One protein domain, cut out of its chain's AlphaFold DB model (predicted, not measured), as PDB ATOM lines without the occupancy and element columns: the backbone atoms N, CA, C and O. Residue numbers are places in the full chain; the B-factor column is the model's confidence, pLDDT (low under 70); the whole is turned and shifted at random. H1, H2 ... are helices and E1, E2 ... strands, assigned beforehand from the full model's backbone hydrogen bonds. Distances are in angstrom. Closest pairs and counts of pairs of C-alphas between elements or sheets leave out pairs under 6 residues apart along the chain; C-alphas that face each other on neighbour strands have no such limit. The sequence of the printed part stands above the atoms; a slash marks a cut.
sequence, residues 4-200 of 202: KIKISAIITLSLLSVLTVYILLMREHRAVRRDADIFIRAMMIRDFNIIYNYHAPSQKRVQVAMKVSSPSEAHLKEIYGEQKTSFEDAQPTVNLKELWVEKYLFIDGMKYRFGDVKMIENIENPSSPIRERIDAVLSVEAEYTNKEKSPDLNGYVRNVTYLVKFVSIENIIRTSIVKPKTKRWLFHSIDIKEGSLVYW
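What this domain is: This is residues 4 to 200 of the 202 residues of an uncharacterized protein of Nitrospinae bacterium RIFCSPLOWO2_02_39_17 (UniProt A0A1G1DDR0). A strongly twisted sheet of four strands, E1 to E4, has one face covered by part of one very long helix, H1; the first residues of that helix, 4 to 24, stick out of the body as a free arm that makes the length of the whole. The short H2 turns the chain from H1 into a helical hairpin, H3 and H4, which reaches the sheet with residues 56 to 59 of H3, mainly at E4, while H4 stays off the sheet. The printed part has 197 residues with six named helices and four named strands, in the order H1 H2 H3 H4 H5 E1 E2 E3 H6 E4; the sheet runs E1 E2 E3 E4, all antiparallel, and the class is mixed, helices and strands. It is only just loose, close to compact, with a radius of gyration of the C-alphas of 20.1 A and spans of 70 by 51 by 31 A.

How they stand to each other: The sheet begins with a meander, each strand the antiparallel neighbour of the one before: E1, residues 111 to 122, E2, residues 133 to 143, and E3, residues 157 to 168. E1 and E2 form a hairpin, with N 118 and O 137 within hydrogen-bond range at 2.8 A. E2 and E3 form another, with N 140 and O 162 at 2.8 A. E4, residues 185 to 192, is an edge strand, antiparallel to E3, with N 163 and O 191 at 2.8 A. E1 bends by 56 degrees at residue 116, E3 by 51 degrees at residue 160 and E4 by 61 degrees at residue 188. H1, residues 4 to 44, is on the sheet with residues 25 to 40, which gives two layers, helices on one face of a sheet. The closest C-alphas of H1 and E4 are those of Val 32 and Trp 185, 5.7 A apart. H2, residues 48 to 54, stands at the sheet's level with a height of 3.0 A, on a local plane through just 6 C-alphas. H1 and H2 are a hairpin: residues 35 to 43 of H1 touch H2, opposite ways at a shallow tilt of 24 degrees, the closest C-alphas being those of Phe 39 and Ile 51, 5.9 A apart. H3, residues 56 to 68, only grazes the sheet with residues 56 to 59. It forms a hairpin with H4, residues 73 to 89, at a shallow tilt of 26 degrees, opposite ways, with the C-alphas of Val 62 and Leu 76 closest at 6.8 A. H5, residues 102 to 105, only grazes the sheet. H6, residues 169 to 172, touches H3, the C-alphas of Lys 60 and Ile 172 being closest at 6.0 A. H1 and H4 are apart. In H1, H2 and H4 each O i to N i+4 pair is within hydrogen-bond range, in H3 7 of 9 are, and H5 and H6 are too short for such a pair.

Where its parts are: H1 begins at C-alpha 4, (124.633, 218.029, 148.387), and is 59.6 A long. H3 measures 19.1 A and H4 24.4 A. E1 measures 30.7 A, E2 31.8 A, E3 30.2 A and E4 19.8 A; E4 ends at C-alpha 192, (147.681, 229.992, 195.769).

The domain as a whole: The C-alphas farthest apart, of Lys 4 and Asp 89, are 71.0 A apart. Without residues 4 to 24 the body spans 51 by 38 by 28 A. The printed part has no cut. The links H4 to H5, E2 to E3 and H6 to E4 are long. Residues 198 to 199 pair antiparallel with residues 157 to 159 of E3. The mean pLDDT of the printed part is 85.9; residues 68 to 71, 122 to 134 and 173 to 182 are under 70.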
ATOM      1  N   LYS A   4     125.179 217.146 147.336       73.62
ATOM      2  CA  LYS A   4     124.633 218.029 148.387       73.62
ATOM      3  C   LYS A   4     124.188 217.262 149.641       73.62
ATOM      4  O   LYS A   4     124.429 217.721 150.751       73.62
ATOM      5  N   ILE A   5     123.605 216.072 149.470       75.56
ATOM      6  CA  ILE A   5     123.164 215.208 150.580       75.56
ATOM      7  C   ILE A   5     124.381 214.650 151.330       75.56
ATOM      8  O   ILE A   5     124.386 214.629 152.556       75.56
ATOM      9  N   LYS A   6     125.447 214.269 150.610       74.50
ATOM     10  CA  LYS A   6     126.705 213.812 151.228       74.50
ATOM     11  C   LYS A   6     127.388 214.918 152.045       74.50
ATOM     12  O   LYS A   6     127.812 214.659 153.162       74.50
ATOM     13  N   ILE A   7     127.454 216.145 151.516       79.25
ATOM     14  CA  ILE A   7     128.045 217.296 152.226       79.25
ATOM     15  C   ILE A   7     127.229 217.644 153.484       79.25
ATOM     16  O   ILE A   7     127.806 217.804 154.555       79.25
ATOM     17  N   SER A   8     125.896 217.682 153.381       79.38
ATOM     18  CA  SER A   8     125.007 217.926 154.529       79.38
ATOM     19  C   SER A   8     125.145 216.853 155.621       79.38
ATOM     20  O   SER A   8     125.233 217.181 156.805       79.38
ATOM     21  N   ALA A   9     125.266 215.577 155.237       81.25
ATOM     22  CA  ALA A   9     125.488 214.485 156.184       81.25
ATOM     23  C   ALA A   9     126.833 214.609 156.925       81.25
ATOM     24  O   ALA A   9     126.874 214.412 158.136       81.25
ATOM     25  N   ILE A  10     127.913 214.992 156.231       83.75
ATOM     26  CA  ILE A  10     129.243 215.179 156.840       83.75
ATOM     27  C   ILE A  10     129.245 216.355 157.825       83.75
ATOM     28  O   ILE A  10     129.773 216.224 158.929       83.75
ATOM     29  N   ILE A  11     128.631 217.486 157.459       83.75
ATOM     30  CA  ILE A  11     128.531 218.662 158.338       83.75
ATOM     31  C   ILE A  11     127.717 218.320 159.590       83.75
ATOM     32  O   ILE A  11     128.158 218.602 160.703       83.75
ATOM     33  N   THR A  12     126.573 217.654 159.418       83.75
ATOM     34  CA  THR A  12     125.718 217.230 160.536       83.75
ATOM     35  C   THR A  12     126.453 216.273 161.475       83.75
ATOM     36  O   THR A  12     126.413 216.462 162.688       83.75
ATOM     37  N   LEU A  13     127.179 215.283 160.938       84.75
ATOM     38  CA  LEU A  13     127.956 214.335 161.744       84.75
ATOM     39  C   LEU A  13     129.103 215.029 162.499       84.75
ATOM     40  O   LEU A  13     129.340 214.743 163.671       84.75
ATOM     41  N   SER A  14     129.768 215.987 161.849       82.38
ATOM     42  CA  SER A  14     130.834 216.788 162.462       82.38
ATOM     43  C   SER A  14     130.288 217.641 163.612       82.38
ATOM     44  O   SER A  14     130.826 217.596 164.715       82.38
ATOM     45  N   LEU A  15     129.162 218.334 163.409       85.12
ATOM     46  CA  LEU A  15     128.462 219.081 164.461       85.12
ATOM     47  C   LEU A  15     128.044 218.183 165.631       85.12
ATOM     48  O   LEU A  15     128.253 218.553 166.786       85.12
ATOM     49  N   LEU A  16     127.511 216.988 165.350       83.69
ATOM     50  CA  LEU A  16     127.135 216.026 166.389       83.69
ATOM     51  C   LEU A  16     128.346 215.584 167.220       83.69
ATOM     52  O   LEU A  16     128.245 215.460 168.441       83.69
ATOM     53  N   SER A  17     129.496 215.367 166.574       78.38
ATOM     54  CA  SER A  17     130.731 214.970 167.258       78.38
ATOM     55  C   SER A  17     131.259 216.074 168.179       78.38
ATOM     56  O   SER A  17     131.524 215.808 169.351       78.38
ATOM     57  N   VAL A  18     131.295 217.327 167.706       82.81
ATOM     58  CA  VAL A  18     131.697 218.496 168.508       82.81
ATOM     59  C   VAL A  18     130.761 218.678 169.702       82.81
ATOM     60  O   VAL A  18     131.222 218.852 170.829       82.81
ATOM     61  N   LEU A  19     129.448 218.566 169.481       82.19
ATOM     62  CA  LEU A  19     128.451 218.668 170.545       82.19
ATOM     63  C   LEU A  19     128.612 217.554 171.590       82.19
ATOM     64  O   LEU A  19     128.521 217.810 172.789       82.19
ATOM     65  N   THR A  20     128.889 216.326 171.151       76.12
ATOM     66  CA  THR A  20     129.073 215.179 172.050       76.12
ATOM     67  C   THR A  20     130.313 215.356 172.927       76.12
ATOM     68  O   THR A  20     130.227 215.183 174.144       76.12
ATOM     69  N   VAL A  21     131.445 215.768 172.345       75.69
ATOM     70  CA  VAL A  21     132.675 216.068 173.098       75.69
ATOM     71  C   VAL A  21     132.439 217.210 174.089       75.69
ATOM     72  O   VAL A  21     132.801 217.094 175.259       75.69
ATOM     73  N   TYR A  22     131.758 218.278 173.665       76.62
ATOM     74  CA  TYR A  22     131.421 219.405 174.535       76.62
ATOM     75  C   TYR A  22     130.566 218.982 175.742       76.62
ATOM     76  O   TYR A  22     130.870 219.340 176.882       76.62
ATOM     77  N   ILE A  23     129.525 218.169 175.524       77.31
ATOM     78  CA  ILE A  23     128.667 217.652 176.602       77.31
ATOM     79  C   ILE A  23     129.473 216.790 177.587       77.31
ATOM     80  O   ILE A  23     129.264 216.898 178.800       77.31
ATOM     81  N   LEU A  24     130.388 215.956 177.086       73.62
ATOM     82  CA  LEU A  24     131.241 215.101 177.914       73.62
ATOM     83  C   LEU A  24     132.189 215.925 178.799       73.62
ATOM     84  O   LEU A  24     132.226 215.702 180.008       73.62
ATOM     85  N   LEU A  25     132.869 216.930 178.242       73.81
ATOM     86  CA  LEU A  25     133.752 217.823 179.007       73.81
ATOM     87  C   LEU A  25     132.981 218.596 180.088       73.81
ATOM     88  O   LEU A  25     133.370 218.621 181.258       73.81
ATOM     89  N   MET A  26     131.813 219.139 179.733       79.44
ATOM     90  CA  MET A  26     130.948 219.851 180.679       79.44
ATOM     91  C   MET A  26     130.401 218.953 181.792       79.44
ATOM     92  O   MET A  26     129.996 219.451 182.848       79.44
ATOM     93  N   ARG A  27     130.328 217.636 181.582       82.25
ATOM     94  CA  ARG A  27     129.923 216.681 182.619       82.25
ATOM     95  C   ARG A  27     131.029 216.489 183.654       82.25
ATOM     96  O   ARG A  27     130.730 216.543 184.844       82.25
ATOM     97  N   GLU A  28     132.273 216.316 183.216       83.00
ATOM     98  CA  GLU A  28     133.418 216.157 184.121       83.00
ATOM     99  C   GLU A  28     133.666 217.435 184.932       83.00
ATOM    100  O   GLU A  28     133.780 217.375 186.155       83.00
ATOM    101  N   HIS A  29     133.593 218.613 184.303       89.88
ATOM    102  CA  HIS A  29     133.733 219.895 185.010       89.88
ATOM    103  C   HIS A  29     132.674 220.072 186.108       89.88
ATOM    104  O   HIS A  29     132.970 220.545 187.208       89.88
ATOM    105  N   ARG A  30     131.427 219.672 185.829       90.31
ATOM    106  CA  ARG A  30     130.342 219.694 186.822       90.31
ATOM    107  C   ARG A  30     130.581 218.702 187.957       90.31
ATOM    108  O   ARG A  30     130.287 219.036 189.101       90.31
ATOM    109  N   ALA A  31     131.115 217.517 187.662       91.00
ATOM    110  CA  ALA A  31     131.447 216.523 188.679       91.00
ATOM    111  C   ALA A  31     132.550 217.027 189.624       91.00
ATOM    112  O   ALA A  31     132.363 216.964 190.836       91.00
ATOM    113  N   VAL A  32     133.627 217.610 189.080       93.38
ATOM    114  CA  VAL A  32     134.706 218.230 189.870       93.38
ATOM    115  C   VAL A  32     134.148 219.313 190.787       93.38
ATOM    116  O   VAL A  32     134.388 219.281 191.988       93.38
ATOM    117  N   ARG A  33     133.351 220.247 190.248       95.50
ATOM    118  CA  ARG A  33     132.756 221.335 191.045       95.50
ATOM    119  C   ARG A  33     131.859 220.817 192.166       95.50
ATOM    120  O   ARG A  33     131.929 221.326 193.276       95.50
ATOM    121  N   ARG A  34     131.024 219.812 191.887       95.75
ATOM    122  CA  ARG A  34     130.141 219.210 192.895       95.75
ATOM    123  C   ARG A  34     130.945 218.560 194.018       95.75
ATOM    124  O   ARG A  34     130.646 218.779 195.185       95.75
ATOM    125  N   ASP A  35     131.942 217.755 193.671       96.50
ATOM    126  CA  ASP A  35     132.741 217.028 194.657       96.50
ATOM    127  C   ASP A  35     133.631 217.995 195.467       96.50
ATOM    128  O   ASP A  35     133.787 217.824 196.677       96.50
ATOM    129  N   ALA A  36     134.119 219.068 194.834       97.19
ATOM    130  CA  ALA A  36     134.795 220.171 195.511       97.19
ATOM    131  C   ALA A  36     133.879 220.907 196.499       97.19
ATOM    132  O   ALA A  36     134.306 221.198 197.613       97.19
ATOM    133  N   ASP A  37     132.624 221.175 196.126       97.75
ATOM    134  CA  ASP A  37     131.634 221.806 197.011       97.75
ATOM    135  C   ASP A  37     131.393 220.972 198.270       97.75
ATOM    136  O   ASP A  37     131.423 221.499 199.379       97.75
ATOM    137  N   ILE A  38     131.229 219.655 198.104       97.69
ATOM    138  CA  ILE A  38     131.054 218.722 199.221       97.69
ATOM    139  C   ILE A  38     132.270 218.769 200.152       97.69
ATOM    140  O   ILE A  38     132.105 218.880 201.367       97.69
ATOM    141  N   PHE A  39     133.482 218.714 199.596       97.69
ATOM    142  CA  PHE A  39     134.713 218.744 200.381       97.69
ATOM    143  C   PHE A  39     134.904 220.069 201.133       97.69
ATOM    144  O   PHE A  39     135.147 220.052 202.338       97.69
ATOM    145  N   ILE A  40     134.756 221.212 200.454       98.12
ATOM    146  CA  ILE A  40     134.939 222.539 201.064       98.12
ATOM    147  C   ILE A  40     133.903 222.763 202.165       98.12
ATOM    148  O   ILE A  40     134.268 223.165 203.266       98.12
ATOM    149  N   ARG A  41     132.627 222.438 201.924       97.81
ATOM    150  CA  ARG A  41     131.587 222.551 202.958       97.81
ATOM    151  C   ARG A  41     131.888 221.670 204.163       97.81
ATOM    152  O   ARG A  41     131.759 222.143 205.288       97.81
ATOM    153  N   ALA A  42     132.320 220.428 203.939       97.94
ATOM    154  CA  ALA A  42     132.722 219.530 205.018       97.94
ATOM    155  C   ALA A  42     133.910 220.089 205.820       97.94
ATOM    156  O   ALA A  42     133.894 220.011 207.044       97.94
ATOM    157  N   MET A  43     134.890 220.716 205.156       97.44
ATOM    158  CA  MET A  43     136.002 221.410 205.818       97.44
ATOM    159  C   MET A  43     135.537 222.577 206.687       97.44
ATOM    160  O   MET A  43     135.981 222.680 207.835       97.44
ATOM    161  N   MET A  44     134.616 223.404 206.183       96.69
ATOM    162  CA  MET A  44     134.070 224.551 206.917       96.69
ATOM    163  C   MET A  44     133.357 224.120 208.206       96.69
ATOM    164  O   MET A  44     133.533 224.760 209.238       96.69
ATOM    165  N   ILE A  45     132.606 223.011 208.169       96.81
ATOM    166  CA  ILE A  45     131.871 222.481 209.335       96.81
ATOM    167  C   ILE A  45     132.632 221.402 210.121       96.81
ATOM    168  O   ILE A  45     132.084 220.831 211.059       96.81
ATOM    169  N   ARG A  46     133.882 221.103 209.742       96.31
ATOM    170  CA  ARG A  46     134.733 220.071 210.364       96.31
ATOM    171  C   ARG A  46     134.139 218.652 210.362       96.31
ATOM    172  O   ARG A  46     134.420 217.865 211.262       96.31
ATOM    173  N   ASP A  47     133.370 218.286 209.336       97.88
ATOM    174  CA  ASP A  47     132.867 216.913 209.182       97.88
ATOM    175  C   ASP A  47     133.973 215.983 208.661       97.88
ATOM    176  O   ASP A  47     134.141 215.770 207.454       97.88
ATOM    177  N   PHE A  48     134.734 215.410 209.598       97.44
ATOM    178  CA  PHE A  48     135.855 214.531 209.279       97.44
ATOM    179  C   PHE A  48     135.445 213.299 208.457       97.44
ATOM    180  O   PHE A  48     136.218 212.836 207.621       97.44
ATOM    181  N   ASN A  49     134.224 212.779 208.624       96.69
ATOM    182  CA  ASN A  49     133.775 211.602 207.875       96.69
ATOM    183  C   ASN A  49     133.693 211.893 206.378       96.69
ATOM    184  O   ASN A  49     134.111 211.075 205.552       96.69
ATOM    185  N   ILE A  50     133.151 213.054 206.014       97.00
ATOM    186  CA  ILE A  50     133.079 213.467 204.613       97.00
ATOM    187  C   ILE A  50     134.475 213.837 204.113       97.00
ATOM    188  O   ILE A  50     134.881 213.339 203.064       97.00
ATOM    189  N   ILE A  51     135.234 214.623 204.880       97.44
ATOM    190  CA  ILE A  51     136.613 215.018 204.551       97.44
ATOM    191  C   ILE A  51     137.460 213.793 204.196       97.44
ATOM    192  O   ILE A  51     137.999 213.711 203.094       97.44
ATOM    193  N   TYR A  52     137.505 212.801 205.085       95.69
ATOM    194  CA  TYR A  52     138.278 211.574 204.915       95.69
ATOM    195  C   TYR A  52     137.939 210.854 203.602       95.69
ATOM    196  O   TYR A  52     138.826 210.390 202.886       95.69
ATOM    197  N   ASN A  53     136.652 210.812 203.244       93.50
ATOM    198  CA  ASN A  53     136.139 210.169 202.032       93.50
ATOM    199  C   ASN A  53     136.419 210.937 200.730       93.50
ATOM    200  O   ASN A  53     136.291 210.353 199.645       93.50
ATOM    201  N   TYR A  54     136.759 212.222 200.822       95.12
ATOM    202  CA  TYR A  54     137.114 213.084 199.693       95.12
ATOM    203  C   TYR A  54     138.606 213.459 199.674       95.12
ATOM    204  O   TYR A  54     139.043 214.109 198.732       95.12
ATOM    205  N   HIS A  55     139.402 213.007 200.644       95.00
ATOM    206  CA  HIS A  55     140.827 213.312 200.759       95.00
ATOM    207  C   HIS A  55     141.700 212.225 200.102       95.00
ATOM    208  O   HIS A  55     141.792 211.088 200.576       95.00
ATOM    209  N   ALA A  56     142.360 212.559 198.989       91.56
ATOM    210  CA  ALA A  56     143.153 211.627 198.186       91.56
ATOM    211  C   ALA A  56     144.287 210.935 198.965       91.56
ATOM    212  O   ALA A  56     144.416 209.715 198.819       91.56
ATOM    213  N   PRO A  57     145.092 211.625 199.804       90.94
ATOM    214  CA  PRO A  57     146.110 210.964 200.620       90.94
ATOM    215  C   PRO A  57     145.536 209.884 201.545       90.94
ATOM    216  O   PRO A  57     146.079 208.779 201.607       90.94
ATOM    217  N   SER A  58     144.401 210.152 202.202       92.38
ATOM    218  CA  SER A  58     143.743 209.177 203.081       92.38
ATOM    219  C   SER A  58     143.228 207.974 202.292       92.38
ATOM    220  O   SER A  58     143.513 206.829 202.641       92.38
ATOM    221  N   GLN A  59     142.558 208.216 201.160       90.00
ATOM    222  CA  GLN A  59     142.081 207.136 200.291       90.00
ATOM    223  C   GLN A  59     143.236 206.303 199.722       90.00
ATOM    224  O   GLN A  59     143.130 205.081 199.628       90.00
ATOM    225  N   LYS A  60     144.383 206.920 199.416       87.50
ATOM    226  CA  LYS A  60     145.591 206.194 199.005       87.50
ATOM    227  C   LYS A  60     146.087 205.252 200.106       87.50
ATOM    228  O   LYS A  60     146.405 204.109 199.788       87.50
ATOM    229  N   ARG A  61     146.109 205.676 201.379       87.25
ATOM    230  CA  ARG A  61     146.487 204.801 202.511       87.25
ATOM    231  C   ARG A  61     145.552 203.596 202.633       87.25
ATOM    232  O   ARG A  61     146.039 202.472 202.719       87.25
ATOM    233  N   VAL A  62     144.237 203.814 202.537       86.88
ATOM    234  CA  VAL A  62     143.233 202.730 202.533       86.88
ATOM    235  C   VAL A  62     143.514 201.726 201.418       86.88
ATOM    236  O   VAL A  62     143.559 200.522 201.657       86.88
ATOM    237  N   GLN A  63     143.754 202.207 200.198       80.31
ATOM    238  CA  GLN A  63     144.007 201.330 199.056       80.31
ATOM    239  C   GLN A  63     145.314 200.546 199.177       80.31
ATOM    240  O   GLN A  63     145.383 199.410 198.717       80.31
ATOM    241  N   VAL A  64     146.355 201.126 199.777       80.81
ATOM    242  CA  VAL A  64     147.607 200.407 200.062       80.81
ATOM    243  C   VAL A  64     147.352 199.289 201.069       80.81
ATOM    244  O   VAL A  64     147.720 198.147 200.800       80.81
ATOM    245  N   ALA A  65     146.651 199.582 202.167       80.50
ATOM    246  CA  ALA A  65     146.305 198.592 203.184       80.50
ATOM    247  C   ALA A  65     145.465 197.434 202.618       80.50
ATOM    248  O   ALA A  65     145.710 196.273 202.931       80.50
ATOM    249  N   MET A  66     144.534 197.729 201.703       76.56
ATOM    250  CA  MET A  66     143.710 196.713 201.041       76.56
ATOM    251  C   MET A  66     144.490 195.732 200.150       76.56
ATOM    252  O   MET A  66     143.966 194.664 199.844       76.56
ATOM    253  N   LYS A  67     145.717 196.061 199.722       73.25
ATOM    254  CA  LYS A  67     146.528 195.184 198.857       73.25
ATOM    255  C   LYS A  67     147.381 194.171 199.617       73.25
ATOM    256  O   LYS A  67     147.787 193.186 199.013       73.25
ATOM    257  N   VAL A  68     147.709 194.430 200.883       63.47
ATOM    258  CA  VAL A  68     148.783 193.695 201.581       63.47
ATOM    259  C   VAL A  68     148.322 192.331 202.118       63.47
ATOM    260  O   VAL A  68     149.128 191.422 202.245       63.47
ATOM    261  N   SER A  69     147.029 192.135 202.349       54.50
ATOM    262  CA  SER A  69     146.378 190.879 202.775       54.50
ATOM    263  C   SER A  69     144.934 191.253 203.093       54.50
ATOM    264  O   SER A  69     144.744 192.404 203.475       54.50
ATOM    265  N   SER A  70     143.942 190.360 202.959       61.56
ATOM    266  CA  SER A  70     142.525 190.624 203.290       61.56
ATOM    267  C   SER A  70     142.398 191.524 204.529       61.56
ATOM    268  O   SER A  70     142.573 191.030 205.645       61.56
ATOM    269  N   PRO A  71     142.196 192.844 204.362       65.06
ATOM    270  CA  PRO A  71     142.403 193.773 205.459       65.06
ATOM    271  C   PRO A  71     141.313 193.514 206.485       65.06
ATOM    272  O   PRO A  71     140.126 193.501 206.149       65.06
ATOM    273  N   SER A  72     141.708 193.285 207.735       75.12
ATOM    274  CA  SER A  72     140.730 193.200 208.808       75.12
ATOM    275  C   SER A  72     140.034 194.557 208.932       75.12
ATOM    276  O   SER A  72     140.647 195.616 208.772       75.12
ATOM    277  N   GLU A  73     138.738 194.544 209.232       82.38
ATOM    278  CA  GLU A  73     137.976 195.766 209.506       82.38
ATOM    279  C   GLU A  73     138.650 196.615 210.604       82.38
ATOM    280  O   GLU A  73     138.622 197.843 210.554       82.38
ATOM    281  N   ALA A  74     139.319 195.954 211.556       84.62
ATOM    282  CA  ALA A  74     140.101 196.590 212.609       84.62
ATOM    283  C   ALA A  74     141.230 197.477 212.058       84.62
ATOM    284  O   ALA A  74     141.371 198.613 212.500       84.62
ATOM    285  N   HIS A  75     141.975 197.015 211.051       85.31
ATOM    286  CA  HIS A  75     143.069 197.799 210.474       85.31
ATOM    287  C   HIS A  75     142.565 199.024 209.691       85.31
ATOM    288  O   HIS A  75     143.153 200.102 209.740       85.31
ATOM    289  N   LEU A  76     141.422 198.910 209.006       88.88
ATOM    290  CA  LEU A  76     140.803 200.071 208.353       88.88
ATOM    291  C   LEU A  76     140.298 201.106 209.374       88.88
ATOM    292  O   LEU A  76     140.392 202.309 209.117       88.88
ATOM    293  N   LYS A  77     139.792 200.653 210.529       91.31
ATOM    294  CA  LYS A  77     139.402 201.529 211.648       91.31
ATOM    295  C   LYS A  77     140.604 202.231 212.274       91.31
ATOM    296  O   LYS A  77     140.498 203.408 212.600       91.31
ATOM    297  N   GLU A  78     141.731 201.540 212.399       92.00
ATOM    298  CA  GLU A  78     142.993 202.109 212.880       92.00
ATOM    299  C   GLU A  78     143.476 203.244 211.966       92.00
ATOM    300  O   GLU A  78     143.666 204.361 212.440       92.00
ATOM    301  N   ILE A  79     143.542 203.017 210.646       92.31
ATOM    302  CA  ILE A  79     143.915 204.060 209.670       92.31
ATOM    303  C   ILE A  79     142.994 205.278 209.781       92.31
ATOM    304  O   ILE A  79     143.461 206.417 209.745       92.31
ATOM    305  N   TYR A  80     141.684 205.049 209.903       95.56
ATOM    306  CA  TYR A  80     140.724 206.130 210.099       95.56
ATOM    307  C   TYR A  80     141.006 206.900 211.400       95.56
ATOM    308  O   TYR A  80     141.036 208.130 211.377       95.56
ATOM    309  N   GLY A  81     141.248 206.193 212.510       97.12
ATOM    310  CA  GLY A  81     141.557 206.782 213.813       97.12
ATOM    311  C   GLY A  81     142.816 207.646 213.783       97.12
ATOM    312  O   GLY A  81     142.759 208.813 214.153       97.12
ATOM    313  N   GLU A  82     143.919 207.125 213.243       95.81
ATOM    314  CA  GLU A  82     145.170 207.876 213.085       95.81
ATOM    315  C   GLU A  82     144.991 209.143 212.243       95.81
ATOM    316  O   GLU A  82     145.534 210.201 212.555       95.81
ATOM    317  N   GLN A  83     144.244 209.042 211.139       96.50
ATOM    318  CA  GLN A  83     143.989 210.182 210.263       96.50
ATOM    319  C   GLN A  83     143.102 211.222 210.940       96.50
ATOM    320  O   GLN A  83     143.323 212.413 210.734       96.50
ATOM    321  N   LYS A  84     142.139 210.785 211.755       98.00
ATOM    322  CA  LYS A  84     141.290 211.675 212.541       98.00
ATOM    323  C   LYS A  84     142.109 212.440 213.572       98.00
ATOM    324  O   LYS A  84     142.052 213.663 213.575       98.00
ATOM    325  N   THR A  85     142.922 211.743 214.362       97.50
ATOM    326  CA  THR A  85     143.827 212.371 215.334       97.50
ATOM    327  C   THR A  85     144.779 213.342 214.642       97.50
ATOM    328  O   THR A  85     144.871 214.500 215.026       97.50
ATOM    329  N   SER A  86     145.392 212.935 213.526       96.56
ATOM    330  CA  SER A  86     146.253 213.817 212.728       96.56
ATOM    331  C   SER A  86     145.527 215.064 212.206       96.56
ATOM    332  O   SER A  86     146.129 216.133 212.154       96.56
ATOM    333  N   PHE A  87     144.256 214.948 211.811       97.25
ATOM    334  CA  PHE A  87     143.446 216.090 211.389       97.25
ATOM    335  C   PHE A  87     143.108 217.014 212.561       97.25
ATOM    336  O   PHE A  87     143.132 218.237 212.414       97.25
ATOM    337  N   GLU A  88     142.789 216.449 213.724       96.50
ATOM    338  CA  GLU A  88     142.469 217.192 214.943       96.50
ATOM    339  C   GLU A  88     143.691 217.975 215.448       96.50
ATOM    340  O   GLU A  88     143.567 219.183 215.669       96.50
ATOM    341  N   ASP A  89     144.860 217.333 215.477       96.25
ATOM    342  CA  ASP A  89     146.119 217.860 216.022       96.25
ATOM    343  C   ASP A  89     146.889 218.789 215.077       96.25
ATOM    344  O   ASP A  89     147.808 219.488 215.521       96.25
ATOM    345  N   ALA A  90     146.536 218.806 213.784       95.44
ATOM    346  CA  ALA A  90     147.139 219.701 212.800       95.44
ATOM    347  C   ALA A  90     147.175 221.143 213.330       95.44
ATOM    348  O   ALA A  90     146.279 221.554 214.072       95.44
ATOM    349  N   GLN A  91     148.206 221.902 212.960       94.25
ATOM    350  CA  GLN A  91     148.385 223.294 213.375       94.25
ATOM    351  C   GLN A  91     148.324 224.231 212.164       94.25
ATOM    352  O   GLN A  91     148.626 223.802 211.046       94.25
ATOM    353  N   PRO A  92     147.934 225.506 212.355       91.69
ATOM    354  CA  PRO A  92     148.047 226.509 211.307       91.69
ATOM    355  C   PRO A  92     149.492 226.616 210.814       91.69
ATOM    356  O   PRO A  92     150.434 226.630 211.604       91.69
ATOM    357  N   THR A  93     149.661 226.711 209.501       92.88
ATOM    358  CA  THR A  93     150.971 226.735 208.849       92.88
ATOM    359  C   THR A  93     150.882 227.530 207.556       92.88
ATOM    360  O   THR A  93     149.872 227.490 206.851       92.88
ATOM    361  N   VAL A  94     151.956 228.247 207.226       91.25
ATOM    362  CA  VAL A  94     152.087 228.953 205.942       91.25
ATOM    363  C   VAL A  94     152.477 228.004 204.803       91.25
ATOM    364  O   VAL A  94     152.401 228.361 203.627       91.25
ATOM    365  N   ASN A  95     152.906 226.782 205.133       93.62
ATOM    366  CA  ASN A  95     153.300 225.782 204.157       93.62
ATOM    367  C   ASN A  95     152.074 225.039 203.602       93.62
ATOM    368  O   ASN A  95     151.610 224.060 204.176       93.62
ATOM    369  N   LEU A  96     151.609 225.442 202.418       92.00
ATOM    370  CA  LEU A  96     150.458 224.828 201.733       92.00
ATOM    371  C   LEU A  96     150.654 223.355 201.324       92.00
ATOM    372  O   LEU A  96     149.725 222.721 200.830       92.00
ATOM    373  N   LYS A  97     151.862 222.804 201.487       90.44
ATOM    374  CA  LYS A  97     152.149 221.386 201.228       90.44
ATOM    375  C   LYS A  97     151.972 220.509 202.465       90.44
ATOM    376  O   LYS A  97     152.084 219.289 202.354       90.44
ATOM    377  N   GLU A  98     151.777 221.113 203.631       91.69
ATOM    378  CA  GLU A  98     151.590 220.386 204.877       91.69
ATOM    379  C   GLU A  98     150.220 219.702 204.915       91.69
ATOM    380  O   GLU A  98     149.236 220.191 204.355       91.69
ATOM    381  N   LEU A  99     150.166 218.527 205.543       90.31
ATOM    382  CA  LEU A  99     148.941 217.742 205.618       90.31
ATOM    383  C   LEU A  99     147.883 218.509 206.419       90.31
ATOM    384  O   LEU A  99     148.187 219.051 207.479       90.31
ATOM    385  N   TRP A 100     146.642 218.505 205.934       95.69
ATOM    386  CA  TRP A 100     145.501 219.171 206.568       95.69
ATOM    387  C   TRP A 100     145.583 220.698 206.632       95.69
ATOM    388  O   TRP A 100     144.762 221.312 207.314       95.69
ATOM    389  N   VAL A 101     146.506 221.344 205.910       94.94
ATOM    390  CA  VAL A 101     146.575 222.813 205.848       94.94
ATOM    391  C   VAL A 101     145.247 223.433 205.400       94.94
ATOM    392  O   VAL A 101     144.845 224.484 205.894       94.94
ATOM    393  N   GLU A 102     144.498 222.751 204.532       95.69
ATOM    394  CA  GLU A 102     143.200 223.192 204.032       95.69
ATOM    395  C   GLU A 102     142.143 223.353 205.133       95.69
ATOM    396  O   GLU A 102     141.200 224.128 204.962       95.69
ATOM    397  N   LYS A 103     142.339 222.717 206.299       95.50
ATOM    398  CA  LYS A 103     141.559 222.964 207.517       95.50
ATOM    399  C   LYS A 103     141.603 224.452 207.886       95.50
ATOM    400  O   LYS A 103     140.587 225.011 208.289       95.50
ATOM    401  N   TYR A 104     142.733 225.128 207.722       95.94
ATOM    402  CA  TYR A 104     142.888 226.543 208.082       95.94
ATOM    403  C   TYR A 104     142.515 227.499 206.953       95.94
ATOM    404  O   TYR A 104     142.231 228.665 207.202       95.94
ATOM    405  N   LEU A 105     142.465 227.002 205.718       96.81
ATOM    406  CA  LEU A 105     142.120 227.798 204.543       96.81
ATOM    407  C   LEU A 105     140.604 227.830 204.317       96.81
ATOM    408  O   LEU A 105     140.055 228.871 203.963       96.81
ATOM    409  N   PHE A 106     139.913 226.712 204.552       97.12
ATOM    410  CA  PHE A 106     138.463 226.587 204.406       97.12
ATOM    411  C   PHE A 106     137.791 226.578 205.779       97.12
ATOM    412  O   PHE A 106     137.644 225.540 206.428       97.12
ATOM    413  N   ILE A 107     137.396 227.768 206.222       96.31
ATOM    414  CA  ILE A 107     136.845 228.019 207.556       96.31
ATOM    415  C   ILE A 107     135.360 228.370 207.501       96.31
ATOM    416  O   ILE A 107     134.849 228.836 206.480       96.31
ATOM    417  N   ASP A 108     134.678 228.209 208.631       94.88
ATOM    418  CA  ASP A 108     133.309 228.689 208.793       94.88
ATOM    419  C   ASP A 108     133.198 230.212 208.565       94.88
ATOM    420  O   ASP A 108     134.065 230.991 208.967       94.88
ATOM    421  N   GLY A 109     132.125 230.638 207.895       90.62
ATOM    422  CA  GLY A 109     131.880 232.040 207.533       90.62
ATOM    423  C   GLY A 109     132.664 232.575 206.322       90.62
ATOM    424  O   GLY A 109     132.445 233.723 205.921       90.62
ATOM    425  N   MET A 110     133.541 231.770 205.709       95.75
ATOM    426  CA  MET A 110     134.175 232.091 204.425       95.75
ATOM    427  C   MET A 110     133.140 232.053 203.291       95.75
ATOM    428  O   MET A 110     132.350 231.113 203.185       95.75
ATOM    429  N   LYS A 111     133.174 233.041 202.396       97.31
ATOM    430  CA  LYS A 111     132.452 232.979 201.118       97.31
ATOM    431  C   LYS A 111     133.391 232.442 200.048       97.31
ATOM    432  O   LYS A 111     134.561 232.807 200.029       97.31
ATOM    433  N   TYR A 112     132.886 231.617 199.135       97.38
ATOM    434  CA  TYR A 112     133.688 231.152 198.009       97.38
ATOM    435  C   TYR A 112     132.904 231.061 196.705       97.38
ATOM    436  O   TYR A 112     131.678 230.924 196.694       97.38
ATOM    437  N   ARG A 113     133.637 231.116 195.592       97.56
ATOM    438  CA  ARG A 113     133.107 230.977 194.235       97.56
ATOM    439  C   ARG A 113     134.014 230.093 193.387       97.56
ATOM    440  O   ARG A 113     135.232 230.243 193.381       97.56
ATOM    441  N   PHE A 114     133.399 229.191 192.624       97.25
ATOM    442  CA  PHE A 114     134.107 228.337 191.672       97.25
ATOM    443  C   PHE A 114     134.347 229.042 190.339       97.25
ATOM    444  O   PHE A 114     133.404 229.287 189.578       97.25
ATOM    445  N   GLY A 115     135.619 229.288 190.046       93.69
ATOM    446  CA  GLY A 115     136.114 229.672 188.731       93.69
ATOM    447  C   GLY A 115     136.318 228.459 187.824       93.69
ATOM    448  O   GLY A 115     135.618 227.450 187.926       93.69
ATOM    449  N   ASP A 116     137.274 228.561 186.908       91.75
ATOM    450  CA  ASP A 116     137.484 227.554 185.871       91.75
ATOM    451  C   ASP A 116     137.984 226.211 186.417       91.75
ATOM    452  O   ASP A 116     138.734 226.147 187.394       91.75
ATOM    453  N   VAL A 117     137.575 225.140 185.731       92.94
ATOM    454  CA  VAL A 117     138.130 223.791 185.887       92.94
ATOM    455  C   VAL A 117     139.042 223.540 184.698       92.94
ATOM    456  O   VAL A 117     138.601 223.639 183.552       92.94
ATOM    457  N   LYS A 118     140.303 223.211 184.968       91.56
ATOM    458  CA  LYS A 118     141.270 222.774 183.961       91.56
ATOM    459  C   LYS A 118     141.576 221.303 184.178       91.56
ATOM    460  O   LYS A 118     142.074 220.937 185.237       91.56
ATOM    461  N   MET A 119     141.288 220.481 183.179       87.75
ATOM    462  CA  MET A 119     141.694 219.079 183.161       87.75
ATOM    463  C   MET A 119     143.148 219.019 182.676       87.75
ATOM    464  O   MET A 119     143.466 219.599 181.640       87.75
ATOM    465  N   ILE A 120     144.026 218.382 183.441       82.75
ATOM    466  CA  ILE A 120     145.457 218.270 183.159       82.75
ATOM    467  C   ILE A 120     145.799 216.794 183.016       82.75
ATOM    468  O   ILE A 120     145.523 215.993 183.909       82.75
ATOM    469  N   GLU A 121     146.431 216.444 181.903       70.31
ATOM    470  CA  GLU A 121     147.025 215.126 181.724       70.31
ATOM    471  C   GLU A 121     148.277 214.999 182.599       70.31
ATOM    472  O   GLU A 121     149.244 215.751 182.486       70.31
ATOM    473  N   ASN A 122     148.250 214.030 183.500       62.84
ATOM    474  CA  ASN A 122     149.344 213.650 184.367       62.84
ATOM    475  C   ASN A 122     150.160 212.559 183.657       62.84
ATOM    476  O   ASN A 122     149.828 211.369 183.667       62.84
ATOM    477  N   ILE A 123     151.219 213.012 182.984       57.03
ATOM    478  CA  ILE A 123     152.192 212.183 182.271       57.03
ATOM    479  C   ILE A 123     153.253 211.721 183.280       57.03
ATOM    480  O   ILE A 123     154.316 212.322 183.420       57.03
ATOM    481  N   GLU A 124     152.977 210.650 184.022       49.69
ATOM    482  CA  GLU A 124     154.007 209.971 184.818       49.69
ATOM    483  C   GLU A 124     154.774 208.968 183.935       49.69
ATOM    484  O   GLU A 124     154.205 207.960 183.538       49.69
ATOM    485  N   ASN A 125     156.059 209.249 183.678       41.75
ATOM    486  CA  ASN A 125     157.151 208.370 183.209       41.75
ATOM    487  C   ASN A 125     156.850 207.360 182.052       41.75
ATOM    488  O   ASN A 125     156.088 206.411 182.236       41.75
ATOM    489  N   PRO A 126     157.539 207.432 180.890       47.22
ATOM    490  CA  PRO A 126     157.254 206.602 179.704       47.22
ATOM    491  C   PRO A 126     157.461 205.083 179.871       47.22
ATOM    492  O   PRO A 126     157.107 204.316 178.979       47.22
ATOM    493  N   SER A 127     158.022 204.618 180.989       42.50
ATOM    494  CA  SER A 127     158.338 203.204 181.229       42.50
ATOM    495  C   SER A 127     157.181 202.368 181.791       42.50
ATOM    496  O   SER A 127     157.350 201.166 181.986       42.50
ATOM    497  N   SER A 128     156.014 202.960 182.066       43.34
ATOM    498  CA  SER A 128     154.831 202.221 182.518       43.34
ATOM    499  C   SER A 128     153.611 202.636 181.690       43.34
ATOM    500  O   SER A 128     152.953 203.618 182.030       43.34
ATOM    501  N   PRO A 129     153.254 201.907 180.617       50.19
ATOM    502  CA  PRO A 129     151.963 202.120 179.985       50.19
ATOM    503  C   PRO A 129     150.921 201.657 181.000       50.19
ATOM    504  O   PRO A 129     151.070 200.562 181.521       50.19
ATOM    505  N   ILE A 130     149.936 202.487 181.351       46.44
ATOM    506  CA  ILE A 130     148.555 202.114 181.721       46.44
ATOM    507  C   ILE A 130     147.881 203.382 182.293       46.44
ATOM    508  O   ILE A 130     148.041 203.726 183.462       46.44
ATOM    509  N   ARG A 131     147.067 204.001 181.424       50.69
ATOM    510  CA  ARG A 131     146.072 205.077 181.635       50.69
ATOM    511  C   ARG A 131     146.604 206.510 181.730       50.69
ATOM    512  O   ARG A 131     147.309 206.862 182.670       50.69
ATOM    513  N   GLU A 132     146.151 207.335 180.784       52.41
ATOM    514  CA  GLU A 132     146.101 208.795 180.901       52.41
ATOM    515  C   GLU A 132     145.467 209.147 182.251       52.41
ATOM    516  O   GLU A 132     144.291 208.869 182.499       52.41
ATOM    517  N   ARG A 133     146.263 209.688 183.172       62.75
ATOM    518  CA  ARG A 133     145.734 210.194 184.433       62.75
ATOM    519  C   ARG A 133     145.264 211.605 184.177       62.75
ATOM    520  O   ARG A 133     146.062 212.452 183.817       62.75
ATOM    521  N   ILE A 134     143.978 211.855 184.350       67.62
ATOM    522  CA  ILE A 134     143.456 213.216 184.291       67.62
ATOM    523  C   ILE A 134     143.309 213.717 185.724       67.62
ATOM    524  O   ILE A 134     142.523 213.165 186.499       67.62
ATOM    525  N   ASP A 135     144.072 214.750 186.054       84.94
ATOM    526  CA  ASP A 135     143.891 215.550 187.259       84.94
ATOM    527  C   ASP A 135     143.067 216.790 186.895       84.94
ATOM    528  O   ASP A 135     143.028 217.220 185.743       84.94
ATOM    529  N   ALA A 136     142.366 217.370 187.859       91.44
ATOM    530  CA  ALA A 136     141.583 218.580 187.658       91.44
ATOM    531  C   ALA A 136     142.103 219.685 188.570       91.44
ATOM    532  O   ALA A 136     142.299 219.474 189.763       91.44
ATOM    533  N   VAL A 137     142.296 220.881 188.026       95.31
ATOM    534  CA  VAL A 137     142.626 222.081 188.795       95.31
ATOM    535  C   VAL A 137     141.426 223.007 188.756       95.31
ATOM    536  O   VAL A 137     141.057 223.512 187.697       95.31
ATOM    537  N   LEU A 138     140.812 223.213 189.914       97.06
ATOM    538  CA  LEU A 138     139.676 224.102 190.101       97.06
ATOM    539  C   LEU A 138     140.147 225.400 190.756       97.06
ATOM    540  O   LEU A 138     140.758 225.377 191.823       97.06
ATOM    541  N   SER A 139     139.830 226.534 190.136       97.56
ATOM    542  CA  SER A 139     140.031 227.839 190.774       97.56
ATOM    543  C   SER A 139     138.916 228.106 191.786       97.56
ATOM    544  O   SER A 139     137.736 228.058 191.431       97.56
ATOM    545  N   VAL A 140     139.279 228.400 193.031       98.25
ATOM    546  CA  VAL A 140     138.351 228.736 194.114       98.25
ATOM    547  C   VAL A 140     138.709 230.115 194.637       98.25
ATOM    548  O   VAL A 140     139.735 230.292 195.285       98.25
ATOM    549  N   GLU A 141     137.874 231.100 194.348       98.19
ATOM    550  CA  GLU A 141     137.984 232.418 194.970       98.19
ATOM    551  C   GLU A 141     137.388 232.336 196.370       98.19
ATOM    552  O   GLU A 141     136.266 231.855 196.516       98.19
ATOM    553  N   ALA A 142     138.127 232.790 197.374       97.88
ATOM    554  CA  ALA A 142     137.723 232.821 198.769       97.88
ATOM    555  C   ALA A 142     137.782 234.259 199.298       97.88
ATOM    556  O   ALA A 142     138.775 234.961 199.099       97.88
ATOM    557  N   GLU A 143     136.719 234.668 199.984       98.12
ATOM    558  CA  GLU A 143     136.598 235.929 200.718       98.12
ATOM    559  C   GLU A 143     136.370 235.601 202.197       98.12
ATOM    560  O   GLU A 143     135.413 234.908 202.569       98.12
ATOM    561  N   TYR A 144     137.247 236.123 203.050       97.50
ATOM    562  CA  TYR A 144     137.142 236.015 204.498       97.50
ATOM    563  C   TYR A 144     136.461 237.263 205.046       97.50
ATOM    564  O   TYR A 144     136.919 238.383 204.837       97.50
ATOM    565  N   THR A 145     135.356 237.071 205.762       94.69
ATOM    566  CA  THR A 145     134.527 238.170 206.285       94.69
ATOM    567  C   THR A 145     134.962 238.657 207.670       94.69
ATOM    568  O   THR A 145     134.516 239.710 208.113       94.69
ATOM    569  N   ASN A 146     135.846 237.917 208.347       95.06
ATOM    570  CA  ASN A 146     136.361 238.231 209.678       95.06
ATOM    571  C   ASN A 146     137.895 238.077 209.697       95.06
ATOM    572  O   ASN A 146     138.401 236.986 209.434       95.06
ATOM    573  N   LYS A 147     138.611 239.162 210.036       94.25
ATOM    574  CA  LYS A 147     140.084 239.218 210.115       94.25
ATOM    575  C   LYS A 147     140.648 238.191 211.100       94.25
ATOM    576  O   LYS A 147     141.526 237.428 210.725       94.25
ATOM    577  N   GLU A 148     140.092 238.103 212.306       92.62
ATOM    578  CA  GLU A 148     140.591 237.232 213.386       92.62
ATOM    579  C   GLU A 148     140.455 235.740 213.073       92.62
ATOM    580  O   GLU A 148     141.199 234.919 213.600       92.62
ATOM    581  N   LYS A 149     139.491 235.376 212.221       91.75
ATOM    582  CA  LYS A 149     139.281 233.986 211.802       91.75
ATOM    583  C   LYS A 149     140.032 233.631 210.522       91.75
ATOM    584  O   LYS A 149     140.168 232.448 210.228       91.75
ATOM    585  N   SER A 150     140.455 234.627 209.744       94.06
ATOM    586  CA  SER A 150     141.101 234.413 208.450       94.06
ATOM    587  C   SER A 150     142.468 233.730 208.590       94.06
ATOM    588  O   SER A 150     143.119 233.885 209.626       94.06
ATOM    589  N   PRO A 151     142.923 232.974 207.574       94.56
ATOM    590  CA  PRO A 151     144.244 232.368 207.620       94.56
ATOM    591  C   PRO A 151     145.330 233.446 207.651       94.56
ATOM    592  O   PRO A 151     145.254 234.444 206.929       94.56
ATOM    593  N   ASP A 152     146.353 233.207 208.469       94.12
ATOM    594  CA  ASP A 152     147.570 234.007 208.504       94.12
ATOM    595  C   ASP A 152     148.609 233.383 207.564       94.12
ATOM    596  O   ASP A 152     149.162 232.315 207.834       94.12
ATOM    597  N   LEU A 153     148.843 234.047 206.432       92.75
ATOM    598  CA  LEU A 153     149.839 233.664 205.433       92.75
ATOM    599  C   LEU A 153     150.903 234.760 205.320       92.75
ATOM    600  O   LEU A 153     151.097 235.344 204.248       92.75
ATOM    601  N   ASN A 154     151.563 235.041 206.451       92.31
ATOM    602  CA  ASN A 154     152.411 236.220 206.683       92.31
ATOM    603  C   ASN A 154     151.606 237.531 206.631       92.31
ATOM    604  O   ASN A 154     152.037 238.532 206.062       92.31
ATOM    605  N   GLY A 155     150.405 237.482 207.198       93.44
ATOM    606  CA  GLY A 155     149.371 238.499 207.148       93.44
ATOM    607  C   GLY A 155     147.991 237.846 207.064       93.44
ATOM    608  O   GLY A 155     147.793 236.865 206.342       93.44
ATOM    609  N   TYR A 156     147.015 238.421 207.769       95.50
ATOM    610  CA  TYR A 156     145.623 237.977 207.714       95.50
ATOM    611  C   TYR A 156     145.036 238.202 206.322       95.50
ATOM    612  O   TYR A 156     144.962 239.336 205.833       95.50
ATOM    613  N   VAL A 157     144.606 237.121 205.680       96.56
ATOM    614  CA  VAL A 157     144.085 237.156 204.313       96.56
ATOM    615  C   VAL A 157     142.642 237.665 204.298       96.56
ATOM    616  O   VAL A 157     141.780 237.193 205.032       96.56
ATOM    617  N   ARG A 158     142.343 238.608 203.406       97.56
ATOM    618  CA  ARG A 158     140.976 239.062 203.122       97.56
ATOM    619  C   ARG A 158     140.388 238.349 201.912       97.56
ATOM    620  O   ARG A 158     139.276 237.842 201.998       97.56
ATOM    621  N   ASN A 159     141.138 238.288 200.811       97.69
ATOM    622  CA  ASN A 159     140.739 237.584 199.592       97.69
ATOM    623  C   ASN A 159     141.904 236.781 199.022       97.69
ATOM    624  O   ASN A 159     143.060 237.192 199.123       97.69
ATOM    625  N   VAL A 160     141.598 235.658 198.381       97.88
ATOM    626  CA  VAL A 160     142.594 234.815 197.715       97.88
ATOM    627  C   VAL A 160     141.931 233.942 196.661       97.88
ATOM    628  O   VAL A 160     140.768 233.565 196.790       97.88
ATOM    629  N   THR A 161     142.658 233.601 195.599       98.19
ATOM    630  CA  THR A 161     142.239 232.541 194.677       98.19
ATOM    631  C   THR A 161     143.115 231.318 194.881       98.19
ATOM    632  O   THR A 161     144.306 231.335 194.580       98.19
ATOM    633  N   TYR A 162     142.515 230.232 195.345       97.88
ATOM    634  CA  TYR A 162     143.173 228.941 195.451       97.88
ATOM    635  C   TYR A 162     143.087 228.162 194.141       97.88
ATOM    636  O   TYR A 162     142.074 228.187 193.441       97.88
ATOM    637  N   LEU A 163     144.149 227.429 193.829       96.94
ATOM    638  CA  LEU A 163     144.198 226.417 192.784       96.94
ATOM    639  C   LEU A 163     144.103 225.054 193.465       96.94
ATOM    640  O   LEU A 163     145.097 224.507 193.943       96.94
ATOM    641  N   VAL A 164     142.886 224.527 193.547       97.12
ATOM    642  CA  VAL A 164     142.611 223.268 194.238       97.12
ATOM    643  C   VAL A 164     142.747 222.121 193.250       97.12
ATOM    644  O   VAL A 164     142.032 222.065 192.245       97.12
ATOM    645  N   LYS A 165     143.676 221.208 193.527       95.19
ATOM    646  CA  LYS A 165     143.944 220.042 192.689       95.19
ATOM    647  C   LYS A 165     143.116 218.860 193.167       95.19
ATOM    648  O   LYS A 165     143.144 218.498 194.344       95.19
ATOM    649  N   PHE A 166     142.418 218.237 192.231       94.06
ATOM    650  CA  PHE A 166     141.636 217.031 192.423       94.06
ATOM    651  C   PHE A 166     142.148 215.920 191.520       94.06
ATOM    652  O   PHE A 166     142.580 216.157 190.395       94.06
ATOM    653  N   VAL A 167     142.025 214.689 191.993       90.75
ATOM    654  CA  VAL A 167     142.367 213.480 191.244       90.75
ATOM    655  C   VAL A 167     141.158 212.558 191.235       90.75
ATOM    656  O   VAL A 167     140.473 212.396 192.246       90.75
ATOM    657  N   SER A 168     140.892 211.927 190.094       87.50
ATOM    658  CA  SER A 168     139.883 210.874 190.021       87.50
ATOM    659  C   SER A 168     140.248 209.714 190.949       87.50
ATOM    660  O   SER A 168     141.381 209.228 190.954       87.50
ATOM    661  N   ILE A 169     139.268 209.200 191.695       84.19
ATOM    662  CA  ILE A 169     139.422 208.002 192.530       84.19
ATOM    663  C   ILE A 169     139.989 206.806 191.743       84.19
ATOM    664  O   ILE A 169     140.756 206.011 192.285       84.19
ATOM    665  N   GLU A 170     139.695 206.718 190.442       79.12
ATOM    666  CA  GLU A 170     140.228 205.687 189.546       79.12
ATOM    667  C   GLU A 170     141.758 205.763 189.379       79.12
ATOM    668  O   GLU A 170     142.390 204.731 189.155       79.12
ATOM    669  N   ASN A 171     142.372 206.943 189.542       76.12
ATOM    670  CA  ASN A 171     143.822 207.140 189.401       76.12
ATOM    671  C   ASN A 171     144.593 206.799 190.692       76.12
ATOM    672  O   ASN A 171     145.760 206.411 190.634       76.12
ATOM    673  N   ILE A 172     143.953 206.905 191.863       74.62
ATOM    674  CA  ILE A 172     144.495 206.405 193.149       74.62
ATOM    675  C   ILE A 172     144.391 204.866 193.197       74.62
ATOM    676  O   ILE A 172     145.283 204.166 193.681       74.62
ATOM    677  N   ILE A 173     143.329 204.377 192.559       65.50
ATOM    678  CA  ILE A 173     142.943 203.052 192.067       65.50
ATOM    679  C   ILE A 173     143.965 202.181 191.316       65.50
ATOM    680  O   ILE A 173     143.520 201.396 190.486       65.50
ATOM    681  N   ARG A 174     145.295 202.275 191.508       56.25
ATOM    682  CA  ARG A 174     146.273 201.652 190.571       56.25
ATOM    683  C   ARG A 174     146.074 200.149 190.278       56.25
ATOM    684  O   ARG A 174     146.527 199.702 189.233       56.25
ATOM    685  N   THR A 175     145.462 199.354 191.166       48.75
ATOM    686  CA  THR A 175     145.379 197.884 190.987       48.75
ATOM    687  C   THR A 175     144.140 197.208 191.593       48.75
ATOM    688  O   THR A 175     144.185 196.008 191.863       48.75
ATOM    689  N   SER A 176     143.045 197.917 191.881       45.78
ATOM    690  CA  SER A 176     141.887 197.238 192.473       45.78
ATOM    691  C   SER A 176     141.139 196.423 191.415       45.78
ATOM    692  O   SER A 176     140.655 196.953 190.418       45.78
ATOM    693  N   ILE A 177     140.986 195.121 191.679       45.84
ATOM    694  CA  ILE A 177     140.052 194.216 190.980       45.84
ATOM    695  C   ILE A 177     138.619 194.798 191.015       45.84
ATOM    696  O   ILE A 177     137.796 194.546 190.138       45.84
ATOM    697  N   VAL A 178     138.344 195.651 192.005       47.12
ATOM    698  CA  VAL A 178     137.091 196.380 192.187       47.12
ATOM    699  C   VAL A 178     137.217 197.775 191.573       47.12
ATOM    700  O   VAL A 178     137.919 198.641 192.103       47.12
ATOM    701  N   LYS A 179     136.515 198.015 190.459       53.16
ATOM    702  CA  LYS A 179     136.283 199.384 189.983       53.16
ATOM    703  C   LYS A 179     135.479 200.139 191.049       53.16
ATOM    704  O   LYS A 179     134.495 199.582 191.547       53.16
ATOM    705  N   PRO A 180     135.853 201.378 191.409       56.62
ATOM    706  CA  PRO A 180     135.050 202.173 192.328       56.62
ATOM    707  C   PRO A 180     133.625 202.298 191.772       56.62
ATOM    708  O   PRO A 180     133.430 202.618 190.600       56.62
ATOM    709  N   LYS A 181     132.615 202.012 192.608       54.88
ATOM    710  CA  LYS A 181     131.193 202.075 192.211       54.88
ATOM    711  C   LYS A 181     130.758 203.495 191.822       54.88
ATOM    712  O   LYS A 181     129.749 203.662 191.145       54.88
ATOM    713  N   THR A 182     131.510 204.507 192.247       64.88
ATOM    714  CA  THR A 182     131.237 205.922 192.003       64.88
ATOM    715  C   THR A 182     132.466 206.611 191.417       64.88
ATOM    716  O   THR A 182     133.564 206.526 191.964       64.88
ATOM    717  N   LYS A 183     132.269 207.335 190.309       76.56
ATOM    718  CA  LYS A 183     133.245 208.312 189.819       76.56
ATOM    719  C   LYS A 183     133.241 209.498 190.780       76.56
ATOM    720  O   LYS A 183     132.209 210.158 190.916       76.56
ATOM    721  N   ARG A 184     134.359 209.717 191.469       88.00
ATOM    722  CA  ARG A 184     134.544 210.800 192.436       88.00
ATOM    723  C   ARG A 184     135.882 211.484 192.199       88.00
ATOM    724  O   ARG A 184     136.876 210.808 191.929       88.00
ATOM    725  N   TRP A 185     135.887 212.797 192.360       92.94
ATOM    726  CA  TRP A 185     137.076 213.634 192.383       92.94
ATOM    727  C   TRP A 185     137.495 213.877 193.833       92.94
ATOM    728  O   TRP A 185     136.703 214.325 194.657       92.94
ATOM    729  N   LEU A 186     138.732 213.515 194.155       94.00
ATOM    730  CA  LEU A 186     139.288 213.560 195.503       94.00
ATOM    731  C   LEU A 186     140.268 214.726 195.609       94.00
ATOM    732  O   LEU A 186     141.132 214.869 194.744       94.00
ATOM    733  N   PHE A 187     140.136 215.544 196.650       95.88
ATOM    734  CA  PHE A 187     141.068 216.625 196.960       95.88
ATOM    735  C   PHE A 187     142.471 216.058 197.143       95.88
ATOM    736  O   PHE A 187     142.652 215.072 197.858       95.88
ATOM    737  N   HIS A 188     143.461 216.687 196.525       93.81
ATOM    738  CA  HIS A 188     144.847 216.241 196.584       93.81
ATOM    739  C   HIS A 188     145.787 217.274 197.167       93.81
ATOM    740  O   HIS A 188     146.603 216.931 198.017       93.81
ATOM    741  N   SER A 189     145.688 218.510 196.694       94.12
ATOM    742  CA  SER A 189     146.520 219.599 197.177       94.12
ATOM    743  C   SER A 189     145.877 220.939 196.865       94.12
ATOM    744  O   SER A 189     144.940 221.041 196.065       94.12
ATOM    745  N   ILE A 190     146.434 221.982 197.459       95.88
ATOM    746  CA  ILE A 190     146.017 223.357 197.258       95.88
ATOM    747  C   ILE A 190     147.247 224.232 197.061       95.88
ATOM    748  O   ILE A 190     148.245 224.077 197.755       95.88
ATOM    749  N   ASP A 191     147.169 225.137 196.098       95.88
ATOM    750  CA  ASP A 191     148.158 226.187 195.884       95.88
ATOM    751  C   ASP A 191     147.444 227.543 195.838       95.88
ATOM    752  O   ASP A 191     146.223 227.616 195.675       95.88
ATOM    753  N   ILE A 192     148.198 228.632 195.947       96.25
ATOM    754  CA  ILE A 192     147.681 229.992 195.769       96.25
ATOM    755  C   ILE A 192     147.981 230.445 194.348       96.25
ATOM    756  O   ILE A 192     149.109 230.326 193.868       96.25
ATOM    757  N   LYS A 193     146.970 230.984 193.666       96.62
ATOM    758  CA  LYS A 193     147.161 231.615 192.363       96.62
ATOM    759  C   LYS A 193     148.028 232.859 192.547       96.62
ATOM    760  O   LYS A 193     147.705 233.726 193.363       96.62
ATOM    761  N   GLU A 194     149.103 232.946 191.777       94.94
ATOM    762  CA  GLU A 194     150.031 234.074 191.808       94.94
ATOM    763  C   GLU A 194     149.296 235.418 191.682       94.94
ATOM    764  O   GLU A 194     148.352 235.555 190.898       94.94
ATOM    765  N   GLY A 195     149.695 236.390 192.508       94.31
ATOM    766  CA  GLY A 195     149.112 237.734 192.529       94.31
ATOM    767  C   GLY A 195     147.667 237.829 193.038       94.31
ATOM    768  O   GLY A 195     147.080 238.901 192.952       94.31
ATOM    769  N   SER A 196     147.068 236.744 193.548       96.50
ATOM    770  CA  SER A 196     145.664 236.756 194.000       96.50
ATOM    771  C   SER A 196     145.456 237.081 195.483       96.50
ATOM    772  O   SER A 196     144.316 237.295 195.889       96.50
ATOM    773  N   LEU A 197     146.522 237.087 196.290       95.88
ATOM    774  CA  LEU A 197     146.450 237.348 197.728       95.88
ATOM    775  C   LEU A 197     146.201 238.830 198.006       95.88
ATOM    776  O   LEU A 197     146.970 239.692 197.585       95.88
ATOM    777  N   VAL A 198     145.156 239.105 198.778       97.00
ATOM    778  CA  VAL A 198     144.840 240.428 199.314       97.00
ATOM    779  C   VAL A 198     144.716 240.300 200.822       97.00
ATOM    780  O   VAL A 198     143.883 239.536 201.309       97.00
ATOM    781  N   TYR A 199     145.524 241.058 201.557       96.81
ATOM    782  CA  TYR A 199     145.513 241.084 203.017       96.81
ATOM    783  C   TYR A 199     144.519 242.119 203.554       96.81
ATOM    784  O   TYR A 199     144.084 243.024 202.839       96.81
ATOM    785  N   TRP A 200     144.143 241.980 204.820       94.25
ATOM    786  CA  TRP A 200     143.475 243.059 205.542       94.25
ATOM    787  C   TRP A 200     144.423 244.248 205.710       94.25
ATOM    788  O   TRP A 200     145.617 244.060 205.933       94.25
TER     789      TRP A 200